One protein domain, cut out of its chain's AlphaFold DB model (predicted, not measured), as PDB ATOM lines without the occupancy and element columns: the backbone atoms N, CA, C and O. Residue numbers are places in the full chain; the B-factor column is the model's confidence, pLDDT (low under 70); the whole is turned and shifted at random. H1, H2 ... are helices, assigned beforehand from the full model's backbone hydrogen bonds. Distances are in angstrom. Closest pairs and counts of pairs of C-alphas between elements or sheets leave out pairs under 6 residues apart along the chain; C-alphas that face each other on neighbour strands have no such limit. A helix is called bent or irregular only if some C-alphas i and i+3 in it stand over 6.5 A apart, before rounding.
ATOM      1  N   ARG A  39     284.855 312.847 382.961       77.62
ATOM      2  CA  ARG A  39     284.151 311.764 383.685       77.62
ATOM      3  C   ARG A  39     284.522 310.393 383.137       77.62
ATOM      4  O   ARG A  39     284.652 309.441 383.896       77.62
ATOM      5  N   CYS A  40     284.654 310.318 381.823       78.25
ATOM      6  CA  CYS A  40     284.982 309.104 381.109       78.25
ATOM      7  C   CYS A  40     286.441 308.720 381.286       78.25
ATOM      8  O   CYS A  40     286.717 307.599 381.691       78.25
ATOM      9  N   VAL A  41     287.348 309.680 381.109       79.19
ATOM     10  CA  VAL A  41     288.780 309.532 381.399       79.19
ATOM     11  C   VAL A  41     289.013 308.909 382.780       79.19
ATOM     12  O   VAL A  41     289.756 307.942 382.913       79.19
ATOM     13  N   ILE A  42     288.334 309.412 383.819       78.25
ATOM     14  CA  ILE A  42     288.497 308.898 385.187       78.25
ATOM     15  C   ILE A  42     287.923 307.479 385.348       78.25
ATOM     16  O   ILE A  42     288.407 306.719 386.182       78.25
ATOM     17  N   ARG A  43     286.903 307.095 384.578       79.38
ATOM     18  CA  ARG A  43     286.292 305.758 384.662       79.38
ATOM     19  C   ARG A  43     286.951 304.725 383.760       79.38
ATOM     20  O   ARG A  43     286.675 303.547 383.930       79.38
ATOM     21  N   LEU A  44     287.830 305.143 382.863       81.12
ATOM     22  CA  LEU A  44     288.418 304.304 381.823       81.12
ATOM     23  C   LEU A  44     289.255 303.133 382.375       81.12
ATOM     24  O   LEU A  44     289.410 302.124 381.710       81.12
ATOM     25  N   ILE A  45     289.714 303.217 383.627       84.94
ATOM     26  CA  ILE A  45     290.351 302.100 384.346       84.94
ATOM     27  C   ILE A  45     289.358 301.030 384.851       84.94
ATOM     28  O   ILE A  45     289.756 299.904 385.118       84.94
ATOM     29  N   LEU A  46     288.076 301.384 384.999       83.06
ATOM     30  CA  LEU A  46     286.982 300.512 385.463       83.06
ATOM     31  C   LEU A  46     286.077 300.035 384.324       83.06
ATOM     32  O   LEU A  46     285.281 299.124 384.518       83.06
ATOM     33  N   ASP A  47     286.156 300.687 383.167       80.38
ATOM     34  CA  ASP A  47     285.430 300.333 381.947       80.38
ATOM     35  C   ASP A  47     286.248 300.808 380.725       80.38
ATOM     36  O   ASP A  47     285.982 301.886 380.181       80.38
ATOM     37  N   PRO A  48     287.309 300.066 380.338       72.75
ATOM     38  CA  PRO A  48     288.196 300.426 379.225       72.75
ATOM     39  C   PRO A  48     287.542 300.211 377.850       72.75
ATOM     40  O   PRO A  48     288.058 300.652 376.820       72.75
ATOM     41  N   THR A  49     286.395 299.531 377.831       61.59
ATOM     42  CA  THR A  49     285.645 299.128 376.643       61.59
ATOM     43  C   THR A  49     284.693 300.231 376.178       61.59
ATOM     44  O   THR A  49     283.561 300.331 376.636       61.59
ATOM     45  N   GLU A  50     285.174 301.073 375.258       58.94
ATOM     46  CA  GLU A  50     284.445 301.856 374.231       58.94
ATOM     47  C   GLU A  50     283.306 302.820 374.625       58.94
ATOM     48  O   GLU A  50     282.920 303.676 373.828       58.94
ATOM     49  N   ARG A  51     282.776 302.804 375.850       55.50
ATOM     50  CA  ARG A  51     281.590 303.609 376.214       55.50
ATOM     51  C   ARG A  51     281.855 305.108 376.325       55.50
ATOM     52  O   ARG A  51     280.939 305.893 376.591       55.50
ATOM     53  N   CYS A  52     283.099 305.516 376.131       63.12
ATOM     54  CA  CYS A  52     283.597 306.821 376.513       63.12
ATOM     55  C   CYS A  52     284.121 307.667 375.353       63.12
ATOM     56  O   CYS A  52     284.943 308.549 375.555       63.12
ATOM     57  N   ILE A  53     283.570 307.460 374.163       65.06
ATOM     58  CA  ILE A  53     283.828 308.288 372.985       65.06
ATOM     59  C   ILE A  53     282.866 309.487 372.994       65.06
ATOM     60  O   ILE A  53     281.652 309.289 373.086       65.06
ATOM     61  N   LEU A  54     283.368 310.731 372.939       66.00
ATOM     62  CA  LEU A  54     282.513 311.878 372.603       66.00
ATOM     63  C   LEU A  54     282.148 311.776 371.125       66.00
ATOM     64  O   LEU A  54     283.018 311.785 370.258       66.00
ATOM     65  N   HIS A  55     280.851 311.702 370.849       63.84
ATOM     66  CA  HIS A  55     280.357 311.803 369.483       63.84
ATOM     67  C   HIS A  55     280.620 313.213 368.962       63.84
ATOM     68  O   HIS A  55     280.365 314.192 369.674       63.84
ATOM     69  N   GLN A  56     281.124 313.321 367.730       61.62
ATOM     70  CA  GLN A  56     281.236 314.619 367.073       61.62
ATOM     71  C   GLN A  56     279.837 315.258 366.991       61.62
ATOM     72  O   GLN A  56     278.871 314.578 366.627       61.62
ATOM     73  N   PRO A  57     279.692 316.542 367.362       61.41
ATOM     74  CA  PRO A  57     278.405 317.208 367.294       61.41
ATOM     75  C   PRO A  57     277.983 317.323 365.829       61.41
ATOM     76  O   PRO A  57     278.753 317.778 364.984       61.41
ATOM     77  N   ASN A  58     276.749 316.926 365.517       61.19
ATOM     78  CA  ASN A  58     276.185 317.190 364.196       61.19
ATOM     79  C   ASN A  58     276.004 318.709 363.991       61.19
ATOM     80  O   ASN A  58     275.914 319.466 364.957       61.19
ATOM     81  N   GLN A  59     275.923 319.172 362.738       61.75
ATOM     82  CA  GLN A  59     275.817 320.612 362.433       61.75
ATOM     83  C   GLN A  59     274.657 321.300 363.166       61.75
ATOM     84  O   GLN A  59     274.776 322.448 363.583       61.75
ATOM     85  N   ARG A  60     273.551 320.580 363.386       56.50
ATOM     86  CA  ARG A  60     272.405 321.077 364.152       56.50
ATOM     87  C   ARG A  60     272.746 321.303 365.628       56.50
ATOM     88  O   ARG A  60     272.343 322.313 366.186       56.50
ATOM     89  N   ALA A  61     273.484 320.392 366.255       61.31
ATOM     90  CA  ALA A  61     273.957 320.530 367.627       61.31
ATOM     91  C   ALA A  61     274.956 321.686 367.757       61.31
ATOM     92  O   ALA A  61     274.872 322.432 368.724       61.31
ATOM     93  N   ILE A  62     275.830 321.882 366.764       60.81
ATOM     94  CA  ILE A  62     276.740 323.038 366.708       60.81
ATOM     95  C   ILE A  62     275.940 324.344 366.629       60.81
ATOM     96  O   ILE A  62     276.156 325.240 367.438       60.81
ATOM     97  N   ALA A  63     274.971 324.430 365.712       58.47
ATOM     98  CA  ALA A  63     274.122 325.612 365.534       58.47
ATOM     99  C   ALA A  63     273.256 325.940 366.764       58.47
ATOM    100  O   ALA A  63     272.853 327.084 366.948       58.47
ATOM    101  N   MET A  64     272.959 324.940 367.596       54.84
ATOM    102  CA  MET A  64     272.195 325.092 368.838       54.84
ATOM    103  C   MET A  64     273.079 325.215 370.087       54.84
ATOM    104  O   MET A  64     272.540 325.179 371.192       54.84
ATOM    105  N   GLU A  65     274.407 325.287 369.932       57.38
ATOM    106  CA  GLU A  65     275.378 325.247 371.038       57.38
ATOM    107  C   GLU A  65     275.109 324.088 372.023       57.38
ATOM    108  O   GLU A  65     275.281 324.193 373.238       57.38
ATOM    109  N   ALA A  66     274.634 322.956 371.501       58.50
ATOM    110  CA  ALA A  66     274.258 321.814 372.312       58.50
ATOM    111  C   ALA A  66     275.505 321.060 372.789       58.50
ATOM    112  O   ALA A  66     276.377 320.703 371.997       58.50
ATOM    113  N   ASP A  67     275.549 320.753 374.088       60.75
ATOM    114  CA  ASP A  67     276.628 319.960 374.679       60.75
ATOM    115  C   ASP A  67     276.803 318.615 373.958       60.75
ATOM    116  O   ASP A  67     275.877 317.796 373.893       60.75
ATOM    117  N   THR A  68     278.029 318.333 373.518       65.00
ATOM    118  CA  THR A  68     278.438 316.995 373.089       65.00
ATOM    119  C   THR A  68     278.383 316.031 374.273       65.00
ATOM    120  O   THR A  68     278.857 316.318 375.377       65.00
ATOM    121  N   LYS A  69     277.774 314.860 374.062       71.12
ATOM    122  CA  LYS A  69     277.680 313.802 375.075       71.12
ATOM    123  C   LYS A  69     278.307 312.521 374.553       71.12
ATOM    124  O   LYS A  69     278.011 312.089 373.444       71.12
ATOM    125  N   CYS A  70     279.145 311.892 375.371       74.44
ATOM    126  CA  CYS A  70     279.553 310.514 375.140       74.44
ATOM    127  C   CYS A  70     278.418 309.548 375.504       74.44
ATOM    128  O   CYS A  70     277.550 309.876 376.323       74.44
ATOM    129  N   THR A  71     278.465 308.336 374.948       73.31
ATOM    130  CA  THR A  71     277.467 307.280 375.191       73.31
ATOM    131  C   THR A  71     277.253 307.033 376.685       73.31
ATOM    132  O   THR A  71     276.119 306.997 377.157       73.31
ATOM    133  N   TYR A  72     278.333 306.953 377.465       74.31
ATOM    134  CA  TYR A  72     278.251 306.783 378.913       74.31
ATOM    135  C   TYR A  72     277.464 307.910 379.606       74.31
ATOM    136  O   TYR A  72     276.520 307.652 380.354       74.31
ATOM    137  N   CYS A  73     277.818 309.174 379.355       76.12
ATOM    138  CA  CYS A  73     277.124 310.310 379.962       76.12
ATOM    139  C   CYS A  73     275.666 310.396 379.499       76.12
ATOM    140  O   CYS A  73     274.802 310.738 380.304       76.12
ATOM    141  N   GLN A  74     275.372 310.025 378.253       75.50
ATOM    142  CA  GLN A  74     274.006 309.945 377.745       75.50
ATOM    143  C   GLN A  74     273.169 308.905 378.505       75.50
ATOM    144  O   GLN A  74     272.092 309.248 378.994       75.50
ATOM    145  N   VAL A  75     273.678 307.678 378.674       75.00
ATOM    146  CA  VAL A  75     273.003 306.602 379.429       75.00
ATOM    147  C   VAL A  75     272.738 307.025 380.873       75.00
ATOM    148  O   VAL A  75     271.654 306.807 381.406       75.00
ATOM    149  N   GLN A  76     273.701 307.701 381.497       72.12
ATOM    150  CA  GLN A  76     273.576 308.196 382.870       72.12
ATOM    151  C   GLN A  76     272.704 309.454 382.995       72.12
ATOM    152  O   GLN A  76     272.594 310.009 384.089       72.12
ATOM    153  N   ARG A  77     272.136 309.957 381.886       72.06
ATOM    154  CA  ARG A  77     271.449 311.260 381.808       72.06
ATOM    155  C   ARG A  77     272.284 312.396 382.420       72.06
ATOM    156  O   ARG A  77     271.760 313.360 382.974       72.06
ATOM    157  N   ALA A  78     273.603 312.277 382.312       69.31
ATOM    158  CA  ALA A  78     274.591 313.202 382.836       69.31
ATOM    159  C   ALA A  78     275.149 314.097 381.716       69.31
ATOM    160  O   ALA A  78     275.074 313.775 380.529       69.31
ATOM    161  N   ARG A  79     275.742 315.233 382.095       68.88
ATOM    162  CA  ARG A  79     276.543 316.061 381.179       68.88
ATOM    163  C   ARG A  79     277.985 315.550 381.115       68.88
ATOM    164  O   ARG A  79     278.486 314.976 382.089       68.88
ATOM    165  N   CYS A  80     278.637 315.765 379.976       74.25
ATOM    166  CA  CYS A  80     280.075 315.573 379.820       74.25
ATOM    167  C   CYS A  80     280.833 316.759 380.418       74.25
ATOM    168  O   CYS A  80     280.375 317.893 380.343       74.25
ATOM    169  N   TYR A  81     281.995 316.492 381.013       74.88
ATOM    170  CA  TYR A  81     282.888 317.533 381.526       74.88
ATOM    171  C   TYR A  81     284.081 317.682 380.582       74.88
ATOM    172  O   TYR A  81     284.673 316.667 380.208       74.88
ATOM    173  N   LYS A  82     284.437 318.922 380.226       74.50
ATOM    174  CA  LYS A  82     285.627 319.209 379.411       74.50
ATOM    175  C   LYS A  82     286.897 318.788 380.143       74.50
ATOM    176  O   LYS A  82     286.969 318.863 381.374       74.50
ATOM    177  N   CYS A  83     287.906 318.370 379.393       75.56
ATOM    178  CA  CYS A  83     289.232 318.094 379.935       75.56
ATOM    179  C   CYS A  83     290.098 319.360 379.860       75.56
ATOM    180  O   CYS A  83     289.946 320.129 378.919       75.56
ATOM    181  N   PRO A  84     291.012 319.626 380.806       76.06
ATOM    182  CA  PRO A  84     291.995 320.699 380.641       76.06
ATOM    183  C   PRO A  84     292.852 320.466 379.385       76.06
ATOM    184  O   PRO A  84     293.394 319.373 379.227       76.06
ATOM    185  N   SER A  85     293.028 321.477 378.526       76.62
ATOM    186  CA  SER A  85     293.794 321.331 377.270       76.62
ATOM    187  C   SER A  85     295.245 320.919 377.507       76.62
ATOM    188  O   SER A  85     295.818 320.175 376.718       76.62
ATOM    189  N   ALA A  86     295.824 321.357 378.628       79.19
ATOM    190  CA  ALA A  86     297.181 321.001 379.032       79.19
ATOM    191  C   ALA A  86     297.374 319.497 379.299       79.19
ATOM    192  O   ALA A  86     298.510 319.053 379.311       79.19
ATOM    193  N   LEU A  87     296.291 318.737 379.516       81.25
ATOM    194  CA  LEU A  87     296.335 317.283 379.714       81.25
ATOM    195  C   LEU A  87     296.076 316.497 378.426       81.25
ATOM    196  O   LEU A  87     295.911 315.279 378.484       81.25
ATOM    197  N   LYS A  88     295.957 317.171 377.273       83.19
ATOM    198  CA  LYS A  88     295.670 316.503 375.999       83.19
ATOM    199  C   LYS A  88     296.664 315.358 375.739       83.19
ATOM    200  O   LYS A  88     296.175 314.249 375.551       83.19
ATOM    201  N   PRO A  89     298.001 315.542 375.804       85.56
ATOM    202  CA  PRO A  89     298.952 314.452 375.565       85.56
ATOM    203  C   PRO A  89     298.734 313.233 376.471       85.56
ATOM    204  O   PRO A  89     298.695 312.106 375.988       85.56
ATOM    205  N   GLU A  90     298.518 313.448 377.767       88.69
ATOM    206  CA  GLU A  90     298.328 312.371 378.739       88.69
ATOM    207  C   GLU A  90     296.981 311.664 378.561       88.69
ATOM    208  O   GLU A  90     296.871 310.463 378.804       88.69
ATOM    209  N   ILE A  91     295.943 312.378 378.112       84.94
ATOM    210  CA  ILE A  91     294.663 311.753 377.759       84.94
ATOM    211  C   ILE A  91     294.815 310.890 376.504       84.94
ATOM    212  O   ILE A  91     294.248 309.799 376.462       84.94
ATOM    213  N   LEU A  92     295.596 311.328 375.513       84.12
ATOM    214  CA  LEU A  92     295.883 310.519 374.325       84.12
ATOM    215  C   LEU A  92     296.664 309.257 374.680       84.12
ATOM    216  O   LEU A  92     296.314 308.168 374.225       84.12
ATOM    217  N   GLU A  93     297.675 309.382 375.540       88.94
ATOM    218  CA  GLU A  93     298.397 308.223 376.057       88.94
ATOM    219  C   GLU A  93     297.443 307.271 376.785       88.94
ATOM    220  O   GLU A  93     297.435 306.075 376.504       88.94
ATOM    221  N   LEU A  94     296.583 307.789 377.668       88.25
ATOM    222  CA  LEU A  94     295.598 306.979 378.382       88.25
ATOM    223  C   LEU A  94     294.670 306.215 377.428       88.25
ATOM    224  O   LEU A  94     294.419 305.029 377.642       88.25
ATOM    225  N   GLN A  95     294.165 306.875 376.385       85.00
ATOM    226  CA  GLN A  95     293.331 306.239 375.365       85.00
ATOM    227  C   GLN A  95     294.088 305.128 374.636       85.00
ATOM    228  O   GLN A  95     293.529 304.052 374.421       85.00
ATOM    229  N   GLN A  96     295.357 305.356 374.294       87.19
ATOM    230  CA  GLN A  96     296.188 304.328 373.679       87.19
ATOM    231  C   GLN A  96     296.383 303.135 374.622       87.19
ATOM    232  O   GLN A  96     296.168 302.001 374.206       87.19
ATOM    233  N   ARG A  97     296.676 303.363 375.910       90.81
ATOM    234  CA  ARG A  97     296.785 302.272 376.898       90.81
ATOM    235  C   ARG A  97     295.480 301.503 377.083       90.81
ATOM    236  O   ARG A  97     295.511 300.303 377.343       90.81
ATOM    237  N   ALA A  98     294.336 302.167 376.930       88.56
ATOM    238  CA  ALA A  98     293.028 301.512 376.934       88.56
ATOM    239  C   ALA A  98     292.895 300.535 375.763       88.56
ATOM    240  O   ALA A  98     292.472 299.398 375.950       88.56
ATOM    241  N   ARG A  99     293.296 300.975 374.562       87.25
ATOM    242  CA  ARG A  99     293.310 300.133 373.361       87.25
ATOM    243  C   ARG A  99     294.265 298.959 373.531       87.25
ATOM    244  O   ARG A  99     293.866 297.837 373.259       87.25
ATOM    245  N   ASP A 100     295.469 299.194 374.053       90.62
ATOM    246  CA  ASP A 100     296.443 298.131 374.332       90.62
ATOM    247  C   ASP A 100     295.862 297.076 375.296       90.62
ATOM    248  O   ASP A 100     296.038 295.872 375.094       90.62
ATOM    249  N   TYR A 101     295.129 297.511 376.330       91.75
ATOM    250  CA  TYR A 101     294.428 296.608 377.243       91.75
ATOM    251  C   TYR A 101     293.308 295.826 376.550       91.75
ATOM    252  O   TYR A 101     293.227 294.615 376.742       91.75
ATOM    253  N   ASN A 102     292.483 296.473 375.725       89.38
ATOM    254  CA  ASN A 102     291.417 295.792 374.984       89.38
ATOM    255  C   ASN A 102     291.991 294.751 374.010       89.38
ATOM    256  O   ASN A 102     291.544 293.610 374.022       89.38
ATOM    257  N   THR A 103     293.067 295.078 373.285       91.00
ATOM    258  CA  THR A 103     293.797 294.118 372.439       91.00
ATOM    259  C   THR A 103     294.301 292.920 373.245       91.00
ATOM    260  O   THR A 103     294.230 291.779 372.790       91.00
ATOM    261  N   TRP A 104     294.802 293.147 374.465       93.12
ATOM    262  CA  TRP A 104     295.189 292.053 375.355       93.12
ATOM    263  C   TRP A 104     293.983 291.189 375.761       93.12
ATOM    264  O   TRP A 104     294.098 289.963 375.731       93.12
ATOM    265  N   VAL A 105     292.837 291.794 376.099       91.00
ATOM    266  CA  VAL A 105     291.588 291.074 376.422       91.00
ATOM    267  C   VAL A 105     291.125 290.228 375.237       91.00
ATOM    268  O   VAL A 105     290.818 289.049 375.414       91.00
ATOM    269  N   ASP A 106     291.134 290.785 374.028       92.12
ATOM    270  CA  ASP A 106     290.775 290.060 372.810       92.12
ATOM    271  C   ASP A 106     291.710 288.869 372.586       92.12
ATOM    272  O   ASP A 106     291.250 287.753 372.345       92.12
ATOM    273  N   GLY A 107     293.015 289.062 372.794       92.56
ATOM    274  CA  GLY A 107     293.995 287.980 372.787       92.56
ATOM    275  C   GLY A 107     293.683 286.874 373.801       92.56
ATOM    276  O   GLY A 107     293.812 285.698 373.474       92.56
ATOM    277  N   GLN A 108     293.221 287.214 375.012       92.69
ATOM    278  CA  GLN A 108     292.798 286.219 376.010       92.69
ATOM    279  C   GLN A 108     291.556 285.439 375.570       92.69
ATOM    280  O   GLN A 108     291.464 284.239 375.829       92.69
ATOM    281  N   ASN A 109     290.611 286.084 374.888       90.25
ATOM    282  CA  ASN A 109     289.384 285.432 374.428       90.25
ATOM    283  C   ASN A 109     289.647 284.362 373.355       90.25
ATOM    284  O   ASN A 109     288.901 283.382 373.282       90.25
ATOM    285  N   LEU A 110     290.731 284.510 372.584       94.00
ATOM    286  CA  LEU A 110     291.179 283.537 371.581       94.00
ATOM    287  C   LEU A 110     291.853 282.295 372.187       94.00
ATOM    288  O   LEU A 110     291.951 281.265 371.522       94.00
ATOM    289  N   LEU A 111     292.315 282.364 373.439       93.31
ATOM    290  CA  LEU A 111     292.937 281.227 374.116       93.31
ATOM    291  C   LEU A 111     291.885 280.224 374.607       93.31
ATOM    292  O   LEU A 111     290.780 280.592 375.029       93.31
ATOM    293  N   SER A 112     292.265 278.943 374.636       94.31
ATOM    294  CA  SER A 112     291.498 277.891 375.312       94.31
ATOM    295  C   SER A 112     291.273 278.250 376.789       94.31
ATOM    296  O   SER A 112     292.191 278.787 377.409       94.31
ATOM    297  N   PRO A 113     290.116 277.916 377.400       92.69
ATOM    298  CA  PRO A 113     289.768 278.354 378.758       92.69
ATOM    299  C   PRO A 113     290.842 278.105 379.827       92.69
ATOM    300  O   PRO A 113     291.059 278.963 380.673       92.69
ATOM    301  N   ALA A 114     291.556 276.976 379.757       92.56
ATOM    302  CA  ALA A 114     292.623 276.623 380.700       92.56
ATOM    303  C   ALA A 114     293.880 277.515 380.609       92.56
ATOM    304  O   ALA A 114     294.681 277.537 381.537       92.56
ATOM    305  N   LEU A 115     294.062 278.233 379.496       91.62
ATOM    306  CA  LEU A 115     295.199 279.124 379.241       91.62
ATOM    307  C   LEU A 115     294.842 280.603 379.433       91.62
ATOM    308  O   LEU A 115     295.715 281.465 379.322       91.62
ATOM    309  N   ARG A 116     293.568 280.911 379.700       92.88
ATOM    310  CA  ARG A 116     293.120 282.283 379.932       92.88
ATOM    311  C   ARG A 116     293.630 282.778 381.276       92.88
ATOM    312  O   ARG A 116     293.631 282.059 382.273       92.88
ATOM    313  N   SER A 117     294.014 284.044 381.311       88.75
ATOM    314  CA  SER A 117     294.295 284.745 382.553       88.75
ATOM    315  C   SER A 117     293.059 284.739 383.455       88.75
ATOM    316  O   SER A 117     291.953 285.040 383.011       88.75
ATOM    317  N   THR A 118     293.254 284.449 384.741       90.00
ATOM    318  CA  THR A 118     292.219 284.584 385.782       90.00
ATOM    319  C   THR A 118     292.081 286.020 386.288       90.00
ATOM    320  O   THR A 118     291.313 286.287 387.212       90.00
ATOM    321  N   TRP A 119     292.850 286.953 385.719       89.50
ATOM    322  CA  TRP A 119     292.787 288.362 386.067       89.50
ATOM    323  C   TRP A 119     291.424 288.958 385.704       89.50
ATOM    324  O   TRP A 119     290.959 288.826 384.573       89.50
ATOM    325  N   VAL A 120     290.822 289.680 386.650       87.19
ATOM    326  CA  VAL A 120     289.542 290.371 386.467       87.19
ATOM    327  C   VAL A 120     289.730 291.858 386.727       87.19
ATOM    328  O   VAL A 120     290.496 292.262 387.605       87.19
ATOM    329  N   LEU A 121     289.021 292.680 385.955       88.25
ATOM    330  CA  LEU A 121     289.038 294.122 386.127       88.25
ATOM    331  C   LEU A 121     288.509 294.515 387.523       88.25
ATOM    332  O   LEU A 121     287.452 294.031 387.935       88.25
ATOM    333  N   PRO A 122     289.203 295.399 388.261       86.44
ATOM    334  CA  PRO A 122     288.718 295.881 389.547       86.44
ATOM    335  C   PRO A 122     287.415 296.675 389.431       86.44
ATOM    336  O   PRO A 122     287.178 297.393 388.463       86.44
ATOM    337  N   THR A 123     286.600 296.619 390.482       85.94
ATOM    338  CA  THR A 123     285.362 297.408 390.597       85.94
ATOM    339  C   THR A 123     285.601 298.834 391.102       85.94
ATOM    340  O   THR A 123     284.738 299.702 390.958       85.94
ATOM    341  N   THR A 124     286.775 299.100 391.676       86.56
ATOM    342  CA  THR A 124     287.213 300.416 392.156       86.56
ATOM    343  C   THR A 124     288.638 300.703 391.699       86.56
ATOM    344  O   THR A 124     289.397 299.786 391.394       86.56
ATOM    345  N   VAL A 125     289.007 301.988 391.617       85.50
ATOM    346  CA  VAL A 125     290.349 302.382 391.165       85.50
ATOM    347  C   VAL A 125     291.358 302.006 392.251       85.50
ATOM    348  O   VAL A 125     291.309 302.589 393.338       85.50
ATOM    349  N   PRO A 126     292.283 301.067 391.997       86.25
ATOM    350  CA  PRO A 126     293.184 300.610 393.037       86.25
ATOM    351  C   PRO A 126     294.284 301.647 393.306       86.25
ATOM    352  O   PRO A 126     294.871 302.232 392.389       86.25
ATOM    353  N   ALA A 127     294.603 301.857 394.585       85.88
ATOM    354  CA  ALA A 127     295.669 302.772 394.995       85.88
ATOM    355  C   ALA A 127     297.053 302.285 394.536       85.88
ATOM    356  O   ALA A 127     297.907 303.087 394.159       85.88
ATOM    357  N   VAL A 128     297.261 300.968 394.498       87.38
ATOM    358  CA  VAL A 128     298.497 300.312 394.055       87.38
ATOM    359  C   VAL A 128     298.148 299.302 392.970       87.38
ATOM    360  O   VAL A 128     297.068 298.720 392.993       87.38
ATOM    361  N   SER A 129     299.047 299.111 392.004       87.75
ATOM    362  CA  SER A 129     298.845 298.091 390.978       87.75
ATOM    363  C   SER A 129     298.746 296.703 391.617       87.75
ATOM    364  O   SER A 129     299.674 296.312 392.325       87.75
ATOM    365  N   PRO A 130     297.691 295.929 391.328       89.25
ATOM    366  CA  PRO A 130     297.598 294.542 391.768       89.25
ATOM    367  C   PRO A 130     298.755 293.716 391.189       89.25
ATOM    368  O   PRO A 130     299.149 293.904 390.032       89.25
ATOM    369  N   ALA A 131     299.339 292.833 392.003       88.19
ATOM    370  CA  ALA A 131     300.567 292.119 391.644       88.19
ATOM    371  C   ALA A 131     300.362 291.187 390.438       88.19
ATOM    372  O   ALA A 131     301.160 291.200 389.497       88.19
ATOM    373  N   ASN A 132     299.242 290.459 390.437       90.38
ATOM    374  CA  ASN A 132     298.814 289.530 389.391       90.38
ATOM    375  C   ASN A 132     298.181 290.210 388.165       90.38
ATOM    376  O   ASN A 132     297.737 289.512 387.255       90.38
ATOM    377  N   ALA A 133     298.122 291.546 388.116       92.00
ATOM    378  CA  ALA A 133     297.587 292.236 386.952       92.00
ATOM    379  C   ALA A 133     298.508 292.081 385.723       92.00
ATOM    380  O   ALA A 133     299.737 292.145 385.865       92.00
ATOM    381  N   PRO A 134     297.943 291.944 384.512       94.00
ATOM    382  CA  PRO A 134     298.705 291.936 383.272       94.00
ATOM    383  C   PRO A 134     299.359 293.298 383.047       94.00
ATOM    384  O   PRO A 134     298.804 294.336 383.413       94.00
ATOM    385  N   ASN A 135     300.519 293.310 382.390       94.56
ATOM    386  CA  ASN A 135     301.285 294.537 382.150       94.56
ATOM    387  C   ASN A 135     300.464 295.619 381.430       94.56
ATOM    388  O   ASN A 135     300.554 296.784 381.803       94.56
ATOM    389  N   ALA A 136     299.590 295.234 380.492       93.44
ATOM    390  CA  ALA A 136     298.688 296.166 379.814       93.44
ATOM    391  C   ALA A 136     297.787 296.941 380.798       93.44
ATOM    392  O   ALA A 136     297.639 298.156 380.684       93.44
ATOM    393  N   TYR A 137     297.255 296.271 381.829       94.00
ATOM    394  CA  TYR A 137     296.476 296.939 382.878       94.00
ATOM    395  C   TYR A 137     297.351 297.826 383.775       94.00
ATOM    396  O   TYR A 137     296.918 298.895 384.204       94.00
ATOM    397  N   LYS A 138     298.591 297.410 384.065       94.75
ATOM    398  CA  LYS A 138     299.523 298.196 384.894       94.75
ATOM    399  C   LYS A 138     299.870 299.532 384.233       94.75
ATOM    400  O   LYS A 138     299.815 300.569 384.895       94.75
ATOM    401  N   GLU A 139     300.154 299.515 382.932       95.31
ATOM    402  CA  GLU A 139     300.409 300.732 382.152       95.31
ATOM    403  C   GLU A 139     299.154 301.604 382.028       95.31
ATOM    404  O   GLU A 139     299.225 302.819 382.219       95.31
ATOM    405  N   LEU A 140     297.982 300.991 381.828       93.31
ATOM    406  CA  LEU A 140     296.704 301.702 381.849       93.31
ATOM    407  C   LEU A 140     296.466 302.421 383.190       93.31
ATOM    408  O   LEU A 140     296.123 303.605 383.213       93.31
ATOM    409  N   LEU A 141     296.699 301.743 384.318       93.56
ATOM    410  CA  LEU A 141     296.569 302.328 385.655       93.56
ATOM    411  C   LEU A 141     297.563 303.474 385.883       93.56
ATOM    412  O   LEU A 141     297.227 304.469 386.530       93.56
ATOM    413  N   ARG A 142     298.788 303.350 385.367       94.25
ATOM    414  CA  ARG A 142     299.809 304.397 385.465       94.25
ATOM    415  C   ARG A 142     299.379 305.657 384.716       94.25
ATOM    416  O   ARG A 142     299.371 306.729 385.323       94.25
ATOM    417  N   ALA A 143     298.975 305.523 383.454       91.88
ATOM    418  CA  ALA A 143     298.480 306.641 382.650       91.88
ATOM    419  C   ALA A 143     297.237 307.280 383.294       91.88
ATOM    420  O   ALA A 143     297.146 308.502 383.425       91.88
ATOM    421  N   HIS A 144     296.316 306.455 383.806       92.06
ATOM    422  CA  HIS A 144     295.098 306.924 384.472       92.06
ATOM    423  C   HIS A 144     295.410 307.832 385.661       92.06
ATOM    424  O   HIS A 144     294.837 308.916 385.777       92.06
ATOM    425  N   LYS A 145     296.355 307.429 386.520       92.50
ATOM    426  CA  LYS A 145     296.746 308.215 387.697       92.50
ATOM    427  C   LYS A 145     297.270 309.595 387.323       92.50
ATOM    428  O   LYS A 145     296.913 310.565 387.990       92.50
ATOM    429  N   VAL A 146     298.083 309.695 386.270       91.44
ATOM    430  CA  VAL A 146     298.619 310.979 385.793       91.44
ATOM    431  C   VAL A 146     297.473 311.917 385.424       91.44
ATOM    432  O   VAL A 146     297.377 313.025 385.962       91.44
ATOM    433  N   VAL A 147     296.544 311.443 384.593       87.88
ATOM    434  CA  VAL A 147     295.420 312.260 384.132       87.88
ATOM    435  C   VAL A 147     294.459 312.598 385.274       87.88
ATOM    436  O   VAL A 147     294.049 313.751 385.419       87.88
ATOM    437  N   ALA A 148     294.134 311.636 386.142       87.12
ATOM    438  CA  ALA A 148     293.252 311.852 387.287       87.12
ATOM    439  C   ALA A 148     293.825 312.888 388.270       87.12
ATOM    440  O   ALA A 148     293.095 313.753 388.764       87.12
ATOM    441  N   ILE A 149     295.134 312.850 388.542       88.19
ATOM    442  CA  ILE A 149     295.815 313.862 389.364       88.19
ATOM    443  C   ILE A 149     295.793 315.224 388.663       88.19
ATOM    444  O   ILE A 149     295.517 316.238 389.312       88.19
ATOM    445  N   GLY A 150     296.045 315.253 387.352       85.06
ATOM    446  CA  GLY A 150     295.994 316.462 386.533       85.06
ATOM    447  C   GLY A 150     294.630 317.149 386.589       85.06
ATOM    448  O   GLY A 150     294.550 318.336 386.915       85.06
ATOM    449  N   ILE A 151     293.551 316.396 386.356       81.06
ATOM    450  CA  ILE A 151     292.170 316.895 386.430       81.06
ATOM    451  C   ILE A 151     291.892 317.446 387.830       81.06
ATOM    452  O   ILE A 151     291.438 318.580 387.965       81.06
ATOM    453  N   ASN A 152     292.232 316.699 388.883       80.50
ATOM    454  CA  ASN A 152     292.040 317.152 390.262       80.50
ATOM    455  C   ASN A 152     292.808 318.450 390.571       80.50
ATOM    456  O   ASN A 152     292.287 319.323 391.270       80.50
ATOM    457  N   ARG A 153     294.037 318.617 390.061       81.88
ATOM    458  CA  ARG A 153     294.790 319.877 390.203       81.88
ATOM    459  C   ARG A 153     294.109 321.027 389.477       81.88
ATOM    460  O   ARG A 153     293.989 322.099 390.066       81.88
ATOM    461  N   ALA A 154     293.674 320.815 388.237       76.06
ATOM    462  CA  ALA A 154     292.986 321.838 387.455       76.06
ATOM    463  C   ALA A 154     291.708 322.305 388.168       76.06
ATOM    464  O   ALA A 154     291.508 323.501 388.356       76.06
ATOM    465  N   GLN A 155     290.921 321.362 388.690       73.69
ATOM    466  CA  GLN A 155     289.719 321.656 389.467       73.69
ATOM    467  C   GLN A 155     290.017 322.471 390.731       73.69
ATOM    468  O   GLN A 155     289.359 323.474 390.989       73.69
ATOM    469  N   ARG A 156     291.055 322.108 391.498       72.94
ATOM    470  CA  ARG A 156     291.455 322.853 392.709       72.94
ATOM    471  C   ARG A 156     291.919 324.286 392.438       72.94
ATOM    472  O   ARG A 156     291.915 325.085 393.373       72.94
ATOM    473  N   ARG A 157     292.344 324.597 391.211       71.38
ATOM    474  CA  ARG A 157     292.747 325.949 390.789       71.38
ATOM    475  C   ARG A 157     291.561 326.833 390.397       71.38
ATOM    476  O   ARG A 157     291.750 328.033 390.233       71.38
ATOM    477  N   ILE A 158     290.352 326.278 390.285       67.69
ATOM    478  CA  ILE A 158     289.135 327.069 390.095       67.69
ATOM    479  C   ILE A 158     288.910 327.909 391.361       67.69
ATOM    480  O   ILE A 158     288.903 327.387 392.480       67.69
ATOM    481  N   SER A 159     288.749 329.224 391.197       61.47
ATOM    482  CA  SER A 159     288.505 330.128 392.326       61.47
ATOM    483  C   SER A 159     287.273 329.684 393.121       61.47
ATOM    484  O   SER A 159     286.259 329.283 392.552       61.47
ATOM    485  N   GLY A 160     287.376 329.692 394.451       63.12
ATOM    486  CA  GLY A 160     286.308 329.222 395.337       63.12
ATOM    487  C   GLY A 160     286.163 327.698 395.448       63.12
ATOM    488  O   GLY A 160     285.360 327.250 396.262       63.12
ATOM    489  N   TRP A 161     286.961 326.877 394.739       66.25
ATOM    490  CA  TRP A 161     286.803 325.409 394.712       66.25
ATOM    491  C   TRP A 161     286.700 324.749 396.096       66.25
ATOM    492  O   TRP A 161     285.839 323.896 396.340       66.25
ATOM    493  N   ARG A 162     287.569 325.165 397.029       64.56
ATOM    494  CA  ARG A 162     287.606 324.636 398.404       64.56
ATOM    495  C   ARG A 162     286.324 324.925 399.191       64.56
ATOM    496  O   ARG A 162     285.903 324.051 399.939       64.56
ATOM    497  N   GLY A 163     285.693 326.081 398.983       62.59
ATOM    498  CA  GLY A 163     284.491 326.509 399.710       62.59
ATOM    499  C   GLY A 163     283.169 325.988 399.137       62.59
ATOM    500  O   GLY A 163     282.129 326.137 399.769       62.59
ATOM    501  N   LEU A 164     283.189 325.371 397.953       64.88
ATOM    502  CA  LEU A 164     281.975 324.876 397.305       64.88
ATOM    503  C   LEU A 164     281.497 323.560 397.914       64.88
ATOM    504  O   LEU A 164     282.280 322.625 398.106       64.88
ATOM    505  N   ARG A 165     280.179 323.455 398.110       65.50
ATOM    506  CA  ARG A 165     279.522 322.178 398.417       65.50
ATOM    507  C   ARG A 165     279.645 321.235 397.220       65.50
ATOM    508  O   ARG A 165     279.726 321.679 396.078       65.50
ATOM    509  N   GLU A 166     279.598 319.929 397.446       60.91
ATOM    510  CA  GLU A 166     279.774 318.917 396.394       60.91
ATOM    511  C   GLU A 166     278.778 319.063 395.229       60.91
ATOM    512  O   GLU A 166     279.143 318.925 394.061       60.91
ATOM    513  N   VAL A 167     277.536 319.459 395.520       56.47
ATOM    514  CA  VAL A 167     276.519 319.782 394.503       56.47
ATOM    515  C   VAL A 167     276.923 320.997 393.658       56.47
ATOM    516  O   VAL A 167     276.727 320.990 392.447       56.47
ATOM    517  N   GLN A 168     277.546 322.010 394.267       57.41
ATOM    518  CA  GLN A 168     278.020 323.219 393.584       57.41
ATOM    519  C   GLN A 168     279.322 322.977 392.812       57.41
ATOM    520  O   GLN A 168     279.486 323.525 391.730       57.41
ATOM    521  N   ARG A 169     280.221 322.116 393.310       60.78
ATOM    522  CA  ARG A 169     281.389 321.634 392.551       60.78
ATOM    523  C   ARG A 169     280.943 320.879 391.308       60.78
ATOM    524  O   ARG A 169     281.417 321.158 390.216       60.78
ATOM    525  N   ASN A 170     279.966 319.986 391.460       54.31
ATOM    526  CA  ASN A 170     279.321 319.335 390.329       54.31
ATOM    527  C   ASN A 170     278.659 320.357 389.397       54.31
ATOM    528  O   ASN A 170     278.766 320.195 388.194       54.31
ATOM    529  N   TYR A 171     278.029 321.415 389.912       52.53
ATOM    530  CA  TYR A 171     277.445 322.484 389.096       52.53
ATOM    531  C   TYR A 171     278.486 323.324 388.341       52.53
ATOM    532  O   TYR A 171     278.280 323.617 387.176       52.53
ATOM    533  N   LEU A 172     279.632 323.639 388.942       54.44
ATOM    534  CA  LEU A 172     280.733 324.356 388.288       54.44
ATOM    535  C   LEU A 172     281.509 323.503 387.285       54.44
ATOM    536  O   LEU A 172     282.032 324.039 386.323       54.44
ATOM    537  N   LEU A 173     281.543 322.183 387.475       52.25
ATOM    538  CA  LEU A 173     281.991 321.240 386.446       52.25
ATOM    539  C   LEU A 173     280.937 321.024 385.343       52.25
ATOM    540  O   LEU A 173     281.294 320.618 384.240       52.25
ATOM    541  N   ARG A 174     279.646 321.247 385.651       50.34
ATOM    542  CA  ARG A 174     278.517 321.231 384.697       50.34
ATOM    543  C   ARG A 174     278.396 322.539 383.912       50.34
ATOM    544  O   ARG A 174     277.773 322.519 382.857       50.34
ATOM    545  N   LEU A 175     278.912 323.645 384.441       40.34
ATOM    546  CA  LEU A 175     279.000 324.918 383.749       40.34
ATOM    547  C   LEU A 175     280.249 324.896 382.879       40.34
ATOM    548  O   LEU A 175     281.335 324.527 383.321       40.34
ATOM    549  N   ASP A 176     280.052 325.292 381.631       41.19
ATOM    550  CA  ASP A 176     281.101 325.663 380.700       41.19
ATOM    551  C   ASP A 176     282.235 326.415 381.434       41.19
ATOM    552  O   ASP A 176     281.931 327.289 382.256       41.19
ATOM    553  N   PRO A 177     283.531 326.153 381.169       42.06
ATOM    554  CA  PRO A 177     284.641 326.897 381.765       42.06
ATOM    555  C   PRO A 177     284.690 328.384 381.391       42.06
ATOM    556  O   PRO A 177     285.710 329.029 381.612       42.06
ATOM    557  N   ALA A 178     283.585 328.977 380.939       35.31
ATOM    558  CA  ALA A 178     283.309 330.403 381.011       35.31
ATOM    559  C   ALA A 178     283.222 330.923 382.469       35.31
ATOM    560  O   ALA A 178     282.523 331.899 382.754       35.31
ATOM    561  N   VAL A 179     283.986 330.340 383.407       37.94
ATOM    562  CA  VAL A 179     284.467 331.038 384.603       37.94
ATOM    563  C   VAL A 179     285.424 332.126 384.116       37.94
ATOM    564  O   VAL A 179     286.640 331.981 384.131       37.94
TER     565      VAL A 179
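This is residues 39 to 179 of the 189 residues of an uncharacterized protein of Botryotinia fuckeliana (strain T4) (UniProt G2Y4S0). A long helical hairpin, H4 and H5, has short H1 packed on H5, and a loose chain with H2, H3 and H6 beyond. Residues 59 to 64 and 110 to 115 stick out. The printed part, 141 residues with six named helices, H1 to H6, is all helix and only just loose, close to compact: radius of gyration of the C-alphas 17.4 A, spans 54, 37 and 26 A.

H4, residues 85 to 110, and H5, residues 135 to 156, touch at a shallow tilt of 27 degrees, opposite ways; their closest C-alphas, Arg 97 and Leu 140, are 5.0 A apart. Residues 144 to 148 of H5 alone touch H1, residues 39 to 43; the closest C-alphas, Ile 42 and Ala 148, are 6.0 A apart. H3, residues 71 to 75, is close to H1 but not clearly touching, closest at C-alphas 72 and 40, 7.5 A. H2, residues 59 to 63, touches no helix; H6, residues 166 to 174, is only just apart from H5, at 8.3 A. Every O i to N i+4 pair is within hydrogen-bond range except in H4, 20 of 22.

H4 spans 38.3 A and is irregular, C-alphas 86 and 89 being 7.6 A apart; H5 spans 31.8 A. C-alpha 39 is at (284.151, 311.764, 383.685), C-alpha 174 at (278.517, 321.231, 384.697).

The farthest C-alphas, Ser 112 and Gly 160, are 55.3 A apart. The printed part has no cut; links H1 to H2 and H4 to H5 are long. pLDDT is under 70 at residues 49 to 68, 78 to 79 and 158 to 179.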